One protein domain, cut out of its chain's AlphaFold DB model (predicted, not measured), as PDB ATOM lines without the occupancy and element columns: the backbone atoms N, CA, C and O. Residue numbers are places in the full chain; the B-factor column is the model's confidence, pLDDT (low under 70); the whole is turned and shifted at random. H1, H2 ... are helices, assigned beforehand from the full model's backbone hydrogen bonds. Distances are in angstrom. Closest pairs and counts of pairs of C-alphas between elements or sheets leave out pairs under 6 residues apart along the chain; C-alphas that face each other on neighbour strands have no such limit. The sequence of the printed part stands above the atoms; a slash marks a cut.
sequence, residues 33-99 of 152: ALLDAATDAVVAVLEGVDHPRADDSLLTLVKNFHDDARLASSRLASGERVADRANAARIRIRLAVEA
ATOM      1  N   ALA A  33     324.370 228.581 259.677       52.06
ATOM      2  CA  ALA A  33     323.024 228.855 260.179       52.06
ATOM      3  C   ALA A  33     322.356 227.649 260.874       52.06
ATOM      4  O   ALA A  33     321.616 227.825 261.839       52.06
ATOM      5  N   LEU A  34     322.615 226.418 260.418       54.59
ATOM      6  CA  LEU A  34     322.086 225.205 261.052       54.59
ATOM      7  C   LEU A  34     322.890 224.834 262.307       54.59
ATOM      8  O   LEU A  34     322.324 224.324 263.271       54.59
ATOM      9  N   LEU A  35     324.192 225.135 262.314       60.84
ATOM     10  CA  LEU A  35     325.052 224.991 263.491       60.84
ATOM     11  C   LEU A  35     324.632 225.957 264.608       60.84
ATOM     12  O   LEU A  35     324.585 225.578 265.777       60.84
ATOM     13  N   ASP A  36     324.271 227.180 264.230       54.31
ATOM     14  CA  ASP A  36     323.752 228.204 265.133       54.31
ATOM     15  C   ASP A  36     322.392 227.821 265.691       54.31
ATOM     16  O   ASP A  36     322.198 227.867 266.897       54.31
ATOM     17  N   ALA A  37     321.485 227.318 264.853       57.53
ATOM     18  CA  ALA A  37     320.204 226.798 265.320       57.53
ATOM     19  C   ALA A  37     320.363 225.607 266.286       57.53
ATOM     20  O   ALA A  37     319.642 225.513 267.277       57.53
ATOM     21  N   ALA A  38     321.318 224.704 266.031       58.72
ATOM     22  CA  ALA A  38     321.613 223.588 266.928       58.72
ATOM     23  C   ALA A  38     322.221 224.063 268.258       58.72
ATOM     24  O   ALA A  38     321.855 223.559 269.319       58.72
ATOM     25  N   THR A  39     323.111 225.054 268.207       60.50
ATOM     26  CA  THR A  39     323.732 225.656 269.393       60.50
ATOM     27  C   THR A  39     322.690 226.395 270.225       60.50
ATOM     28  O   THR A  39     322.606 226.170 271.425       60.50
ATOM     29  N   ASP A  40     321.826 227.185 269.592       52.22
ATOM     30  CA  ASP A  40     320.744 227.924 270.240       52.22
ATOM     31  C   ASP A  40     319.695 226.991 270.835       52.22
ATOM     32  O   ASP A  40     319.186 227.259 271.917       52.22
ATOM     33  N   ALA A  41     319.416 225.858 270.187       56.69
ATOM     34  CA  ALA A  41     318.553 224.825 270.744       56.69
ATOM     35  C   ALA A  41     319.173 224.179 271.992       56.69
ATOM     36  O   ALA A  41     318.479 223.985 272.986       56.69
ATOM     37  N   VAL A  42     320.475 223.875 271.975       62.66
ATOM     38  CA  VAL A  42     321.191 223.335 273.143       62.66
ATOM     39  C   VAL A  42     321.255 224.368 274.266       62.66
ATOM     40  O   VAL A  42     320.988 224.040 275.416       62.66
ATOM     41  N   VAL A  43     321.538 225.625 273.942       59.12
ATOM     42  CA  VAL A  43     321.607 226.728 274.901       59.12
ATOM     43  C   VAL A  43     320.225 227.019 275.486       59.12
ATOM     44  O   VAL A  43     320.093 227.050 276.697       59.12
ATOM     45  N   ALA A  44     319.155 227.067 274.692       55.81
ATOM     46  CA  ALA A  44     317.785 227.210 275.196       55.81
ATOM     47  C   ALA A  44     317.335 226.014 276.060       55.81
ATOM     48  O   ALA A  44     316.594 226.183 277.028       55.81
ATOM     49  N   VAL A  45     317.804 224.801 275.744       57.28
ATOM     50  CA  VAL A  45     317.617 223.597 276.571       57.28
ATOM     51  C   VAL A  45     318.312 223.729 277.928       57.28
ATOM     52  O   VAL A  45     317.821 223.150 278.901       57.28
ATOM     53  N   LEU A  46     319.427 224.458 277.980       58.00
ATOM     54  CA  LEU A  46     320.199 224.736 279.187       58.00
ATOM     55  C   LEU A  46     319.699 225.990 279.935       58.00
ATOM     56  O   LEU A  46     319.847 226.039 281.153       58.00
ATOM     57  N   GLU A  47     319.078 226.958 279.245       51.53
ATOM     58  CA  GLU A  47     318.810 228.314 279.763       51.53
ATOM     59  C   GLU A  47     317.340 228.685 280.071       51.53
ATOM     60  O   GLU A  47     317.148 229.616 280.846       51.53
ATOM     61  N   GLY A  48     316.285 228.038 279.546       46.88
ATOM     62  CA  GLY A  48     314.883 228.516 279.737       46.88
ATOM     63  C   GLY A  48     313.951 227.545 280.498       46.88
ATOM     64  O   GLY A  48     313.702 226.450 279.998       46.88
ATOM     65  N   VAL A  49     313.422 227.776 281.723       46.88
ATOM     66  CA  VAL A  49     312.597 228.892 282.303       46.88
ATOM     67  C   VAL A  49     311.221 229.041 281.604       46.88
ATOM     68  O   VAL A  49     311.170 228.958 280.388       46.88
ATOM     69  N   ASP A  50     310.027 229.197 282.203       44.03
ATOM     70  CA  ASP A  50     309.470 229.005 283.554       44.03
ATOM     71  C   ASP A  50     307.955 228.689 283.428       44.03
ATOM     72  O   ASP A  50     307.189 229.375 282.751       44.03
ATOM     73  N   HIS A  51     307.515 227.636 284.101       37.69
ATOM     74  CA  HIS A  51     306.150 227.423 284.604       37.69
ATOM     75  C   HIS A  51     306.362 226.993 286.062       37.69
ATOM     76  O   HIS A  51     307.457 226.499 286.340       37.69
ATOM     77  N   PRO A  52     305.400 227.121 286.992       40.59
ATOM     78  CA  PRO A  52     305.548 226.539 288.324       40.59
ATOM     79  C   PRO A  52     305.637 225.012 288.173       40.59
ATOM     80  O   PRO A  52     304.642 224.294 288.136       40.59
ATOM     81  N   ARG A  53     306.858 224.540 287.953       52.75
ATOM     82  CA  ARG A  53     307.242 223.172 287.651       52.75
ATOM     83  C   ARG A  53     307.505 222.520 288.990       52.75
ATOM     84  O   ARG A  53     308.206 223.097 289.820       52.75
ATOM     85  N   ALA A  54     306.936 221.341 289.205       56.44
ATOM     86  CA  ALA A  54     307.197 220.594 290.424       56.44
ATOM     87  C   ALA A  54     308.716 220.410 290.571       56.44
ATOM     88  O   ALA A  54     309.372 219.931 289.636       56.44
ATOM     89  N   ASP A  55     309.267 220.809 291.720       63.94
ATOM     90  CA  ASP A  55     310.673 220.593 292.076       63.94
ATOM     91  C   ASP A  55     310.874 219.128 292.486       63.94
ATOM     92  O   ASP A  55     311.250 218.772 293.602       63.94
ATOM     93  N   ASP A  56     310.501 218.241 291.570       77.81
ATOM     94  CA  ASP A  56     310.621 216.815 291.755       77.81
ATOM     95  C   ASP A  56     312.105 216.458 291.696       77.81
ATOM     96  O   ASP A  56     312.797 216.701 290.699       77.81
ATOM     97  N   SER A  57     312.588 215.828 292.768       89.62
ATOM     98  CA  SER A  57     313.918 215.221 292.782       89.62
ATOM     99  C   SER A  57     314.106 214.304 291.566       89.62
ATOM    100  O   SER A  57     313.155 213.675 291.087       89.62
ATOM    101  N   LEU A  58     315.346 214.153 291.092       91.12
ATOM    102  CA  LEU A  58     315.646 213.267 289.962       91.12
ATOM    103  C   LEU A  58     315.147 211.834 290.217       91.12
ATOM    104  O   LEU A  58     314.597 211.198 289.321       91.12
ATOM    105  N   LEU A  59     315.254 211.347 291.458       93.06
ATOM    106  CA  LEU A  59     314.712 210.049 291.851       93.06
ATOM    107  C   LEU A  59     313.181 209.972 291.704       93.06
ATOM    108  O   LEU A  59     312.660 208.938 291.281       93.06
ATOM    109  N   THR A  60     312.450 211.033 292.054       93.00
ATOM    110  CA  THR A  60     310.993 211.106 291.851       93.00
ATOM    111  C   THR A  60     310.651 211.029 290.367       93.00
ATOM    112  O   THR A  60     309.753 210.277 289.988       93.00
ATOM    113  N   LEU A  61     311.394 211.738 289.518       93.31
ATOM    114  CA  LEU A  61     311.185 211.726 288.070       93.31
ATOM    115  C   LEU A  61     311.477 210.353 287.451       93.31
ATOM    116  O   LEU A  61     310.682 209.863 286.654       93.31
ATOM    117  N   VAL A  62     312.557 209.687 287.870       94.25
ATOM    118  CA  VAL A  62     312.891 208.316 287.437       94.25
ATOM    119  C   VAL A  62     311.780 207.327 287.793       94.25
ATOM    120  O   VAL A  62     311.419 206.486 286.976       94.25
ATOM    121  N   LYS A  63     311.199 207.422 288.993       92.75
ATOM    122  CA  LYS A  63     310.099 206.532 289.403       92.75
ATOM    123  C   LYS A  63     308.832 206.721 288.568       92.75
ATOM    124  O   LYS A  63     308.077 205.769 288.412       92.75
ATOM    125  N   ASN A  64     308.606 207.930 288.060       93.44
ATOM    126  CA  ASN A  64     307.436 208.294 287.260       93.44
ATOM    127  C   ASN A  64     307.770 208.411 285.763       93.44
ATOM    128  O   ASN A  64     307.060 209.075 285.017       93.44
ATOM    129  N   PHE A  65     308.848 207.772 285.298       94.06
ATOM    130  CA  PHE A  65     309.370 207.947 283.938       94.06
ATOM    131  C   PHE A  65     308.385 207.553 282.816       94.06
ATOM    132  O   PHE A  65     308.471 208.021 281.674       94.06
ATOM    133  N   HIS A  66     307.422 206.695 283.138       93.38
ATOM    134  CA  HIS A  66     306.387 206.244 282.210       93.38
ATOM    135  C   HIS A  66     305.054 206.997 282.357       93.38
ATOM    136  O   HIS A  66     304.132 206.727 281.598       93.38
ATOM    137  N   ASP A  67     304.958 207.969 283.268       93.12
ATOM    138  CA  ASP A  67     303.789 208.837 283.415       93.12
ATOM    139  C   ASP A  67     304.002 210.136 282.620       93.12
ATOM    140  O   ASP A  67     304.712 211.051 283.044       93.12
ATOM    141  N   ASP A  68     303.394 210.207 281.431       93.31
ATOM    142  CA  ASP A  68     303.494 211.365 280.536       93.31
ATOM    143  C   ASP A  68     303.008 212.660 281.187       93.31
ATOM    144  O   ASP A  68     303.625 213.709 280.999       93.31
ATOM    145  N   ALA A  69     301.921 212.602 281.960       90.50
ATOM    146  CA  ALA A  69     301.342 213.784 282.586       90.50
ATOM    147  C   ALA A  69     302.285 214.337 283.659       90.50
ATOM    148  O   ALA A  69     302.549 215.543 283.695       90.50
ATOM    149  N   ARG A  70     302.869 213.452 284.479       90.94
ATOM    150  CA  ARG A  70     303.899 213.828 285.455       90.94
ATOM    151  C   ARG A  70     305.127 214.407 284.774       90.94
ATOM    152  O   ARG A  70     305.540 215.514 285.118       90.94
ATOM    153  N   LEU A  71     305.680 213.720 283.777       91.62
ATOM    154  CA  LEU A  71     306.882 214.190 283.092       91.62
ATOM    155  C   LEU A  71     306.671 215.529 282.389       91.62
ATOM    156  O   LEU A  71     307.530 216.403 282.494       91.62
ATOM    157  N   ALA A  72     305.526 215.727 281.734       92.00
ATOM    158  CA  ALA A  72     305.200 216.971 281.042       92.00
ATOM    159  C   ALA A  72     304.999 218.175 281.975       92.00
ATOM    160  O   ALA A  72     304.999 219.310 281.492       92.00
ATOM    161  N   SER A  73     304.810 217.932 283.277       88.12
ATOM    162  CA  SER A  73     304.688 218.954 284.327       88.12
ATOM    163  C   SER A  73     306.009 219.251 285.055       88.12
ATOM    164  O   SER A  73     306.096 220.197 285.836       88.12
ATOM    165  N   SER A  74     307.048 218.450 284.796       87.12
ATOM    166  CA  SER A  74     308.347 218.575 285.454       87.12
ATOM    167  C   SER A  74     309.163 219.761 284.937       87.12
ATOM    168  O   SER A  74     308.960 220.256 283.826       87.12
ATOM    169  N   ARG A  75     310.185 220.164 285.699       86.56
ATOM    170  CA  ARG A  75     311.133 221.206 285.265       86.56
ATOM    171  C   ARG A  75     311.974 220.837 284.046       86.56
ATOM    172  O   ARG A  75     312.506 221.713 283.379       86.56
ATOM    173  N   LEU A  76     312.068 219.544 283.746       86.31
ATOM    174  CA  LEU A  76     312.804 219.016 282.600       86.31
ATOM    175  C   LEU A  76     311.948 218.978 281.324       86.31
ATOM    176  O   LEU A  76     312.437 218.580 280.268       86.31
ATOM    177  N   ALA A  77     310.678 219.368 281.403       89.44
ATOM    178  CA  ALA A  77     309.784 219.423 280.261       89.44
ATOM    179  C   ALA A  77     310.023 220.667 279.392       89.44
ATOM    180  O   ALA A  77     310.092 221.793 279.888       89.44
ATOM    181  N   SER A  78     310.052 220.469 278.073       86.06
ATOM    182  CA  SER A  78     310.095 221.549 277.077       86.06
ATOM    183  C   SER A  78     309.328 221.162 275.816       86.06
ATOM    184  O   SER A  78     309.335 219.993 275.442       86.06
ATOM    185  N   GLY A  79     308.713 222.132 275.145       88.75
ATOM    186  CA  GLY A  79     307.911 221.915 273.938       88.75
ATOM    187  C   GLY A  79     306.444 222.305 274.119       88.75
ATOM    188  O   GLY A  79     305.975 222.554 275.232       88.75
ATOM    189  N   GLU A  80     305.721 222.364 273.005       82.12
ATOM    190  CA  GLU A  80     304.358 222.904 272.957       82.12
ATOM    191  C   GLU A  80     303.312 221.877 273.402       82.12
ATOM    192  O   GLU A  80     302.458 222.161 274.250       82.12
ATOM    193  N   ARG A  81     303.395 220.645 272.884       87.31
ATOM    194  CA  ARG A  81     302.447 219.571 273.207       87.31
ATOM    195  C   ARG A  81     302.903 218.784 274.435       87.31
ATOM    196  O   ARG A  81     304.094 218.638 274.692       87.31
ATOM    197  N   VAL A  82     301.945 218.209 275.170       86.75
ATOM    198  CA  VAL A  82     302.206 217.345 276.344       86.75
ATOM    199  C   VAL A  82     303.182 216.214 276.000       86.75
ATOM    200  O   VAL A  82     304.123 215.970 276.750       86.75
ATOM    201  N   ALA A  83     303.002 215.576 274.842       89.00
ATOM    202  CA  ALA A  83     303.880 214.505 274.373       89.00
ATOM    203  C   ALA A  83     305.323 214.987 274.133       89.00
ATOM    204  O   ALA A  83     306.268 214.313 274.542       89.00
ATOM    205  N   ASP A  84     305.497 216.170 273.535       87.88
ATOM    206  CA  ASP A  84     306.822 216.752 273.285       87.88
ATOM    207  C   ASP A  84     307.515 217.077 274.611       87.88
ATOM    208  O   ASP A  84     308.672 216.716 274.821       87.88
ATOM    209  N   ARG A  85     306.759 217.656 275.551       90.12
ATOM    210  CA  ARG A  85     307.208 217.949 276.914       90.12
ATOM    211  C   ARG A  85     307.666 216.708 277.669       90.12
ATOM    212  O   ARG A  85     308.761 216.713 278.231       90.12
ATOM    213  N   ALA A  86     306.860 215.648 277.665       92.31
ATOM    214  CA  ALA A  86     307.202 214.385 278.307       92.31
ATOM    215  C   ALA A  86     308.438 213.743 277.659       92.31
ATOM    216  O   ALA A  86     309.344 213.301 278.365       92.31
ATOM    217  N   ASN A  87     308.525 213.739 276.326       93.88
ATOM    218  CA  ASN A  87     309.678 213.187 275.617       93.88
ATOM    219  C   ASN A  87     310.970 213.963 275.925       93.88
ATOM    220  O   ASN A  87     312.004 213.367 276.225       93.88
ATOM    221  N   ALA A  88     310.901 215.292 275.936       90.50
ATOM    222  CA  ALA A  88     312.040 216.129 276.281       90.50
ATOM    223  C   ALA A  88     312.497 215.893 277.734       90.50
ATOM    224  O   ALA A  88     313.696 215.777 277.999       90.50
ATOM    225  N   ALA A  89     311.554 215.723 278.667       94.00
ATOM    226  CA  ALA A  89     311.866 215.333 280.040       94.00
ATOM    227  C   ALA A  89     312.545 213.956 280.104       94.00
ATOM    228  O   ALA A  89     313.542 213.810 280.809       94.00
ATOM    229  N   ARG A  90     312.091 212.961 279.328       95.00
ATOM    230  CA  ARG A  90     312.733 211.634 279.271       95.00
ATOM    231  C   ARG A  90     314.184 211.702 278.826       95.00
ATOM    232  O   ARG A  90     315.032 211.064 279.447       95.00
ATOM    233  N   ILE A  91     314.467 212.466 277.773       93.94
ATOM    234  CA  ILE A  91     315.831 212.651 277.265       93.94
ATOM    235  C   ILE A  91     316.709 213.254 278.364       93.94
ATOM    236  O   ILE A  91     317.752 212.694 278.695       93.94
ATOM    237  N   ARG A  92     316.248 214.335 279.004       93.62
ATOM    238  CA  ARG A  92     316.990 214.991 280.091       93.62
ATOM    239  C   ARG A  92     317.185 214.091 281.311       93.62
ATOM    240  O   ARG A  92     318.267 214.097 281.883       93.62
ATOM    241  N   ILE A  93     316.191 213.284 281.689       94.25
ATOM    242  CA  ILE A  93     316.322 212.308 282.784       94.25
ATOM    243  C   ILE A  93     317.386 211.265 282.445       94.25
ATOM    244  O   ILE A  93     318.218 210.968 283.295       94.25
ATOM    245  N   ARG A  94     317.397 210.727 281.218       94.31
ATOM    246  CA  ARG A  94     318.415 209.753 280.794       94.31
ATOM    247  C   ARG A  94     319.819 210.346 280.872       94.31
ATOM    248  O   ARG A  94     320.694 209.716 281.450       94.31
ATOM    249  N   LEU A  95     320.007 211.570 280.374       89.69
ATOM    250  CA  LEU A  95     321.289 212.279 280.456       89.69
ATOM    251  C   LEU A  95     321.704 212.552 281.908       89.69
ATOM    252  O   LEU A  95     322.850 212.320 282.277       89.69
ATOM    253  N   ALA A  96     320.769 213.001 282.746       91.38
ATOM    254  CA  ALA A  96     321.034 213.268 284.154       91.38
ATOM    255  C   ALA A  96     321.368 211.989 284.935       91.38
ATOM    256  O   ALA A  96     322.220 212.024 285.814       91.38
ATOM    257  N   VAL A  97     320.719 210.864 284.621       92.44
ATOM    258  CA  VAL A  97     321.057 209.554 285.193       92.44
ATOM    259  C   VAL A  97     322.449 209.129 284.740       92.44
ATOM    260  O   VAL A  97     323.244 208.750 285.590       92.44
ATOM    261  N   GLU A  98     322.764 209.229 283.448       90.38
ATOM    262  CA  GLU A  98     324.080 208.866 282.909       90.38
ATOM    263  C   GLU A  98     325.201 209.651 283.600       90.38
ATOM    264  O   GLU A  98     326.143 209.058 284.111       90.38
ATOM    265  N   ALA A  99     325.040 210.969 283.741       88.88
ATOM    266  CA  ALA A  99     326.031 211.848 284.361       88.88
ATOM    267  C   ALA A  99     326.257 211.610 285.870       88.88
ATOM    268  O   ALA A  99     327.191 212.168 286.445       88.88
TER     269      ALA A  99
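AT A GLANCE: This is residues 33 to 99 of the 152 residues of an uncharacterized protein of Nocardioides sp. K1W22B-1 (UniProt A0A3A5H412). Two short helices, H2 and H3, pack on one side of the long helix H4, with H3 crossing it, while H1 reaches away as an arm whose residues 33 to 43 stick out from this small body. The printed part has 67 residues, all helix in class, with four named helices in the order H1, H2, H3, H4. It is compact, radius of gyration of the C-alphas 12.2 A, and spans 39 by 26 by 18 A.

HOW THE PARTS SIT: H4, residues 82 to 98, touches H3, residues 68 to 73, about perpendicular at 82 degrees; their closest C-alphas, of Ala 72 and Ala 86, are 4.3 A apart. With residues 93 to 96 alone, H4 touches H2, residues 58 to 63, at a steep tilt of 65 degrees; their closest C-alphas, of Val 62 and Ile 93, are 7.0 A apart. H1, residues 33 to 47, is apart from the other three. In H1, H2, H3 and H4 every O i to N i+4 pair is within hydrogen-bond range.

IN THESE COORDINATES: H4 measures 24.4 A, ending with C-alpha 98 at (324.080, 208.866, 282.909). H1, 20.0 A, begins with C-alpha 33 at (323.024, 228.855, 260.179).

THE WHOLE: The printed part has no cut and no long link. Residues 33 to 55 have pLDDT under 70.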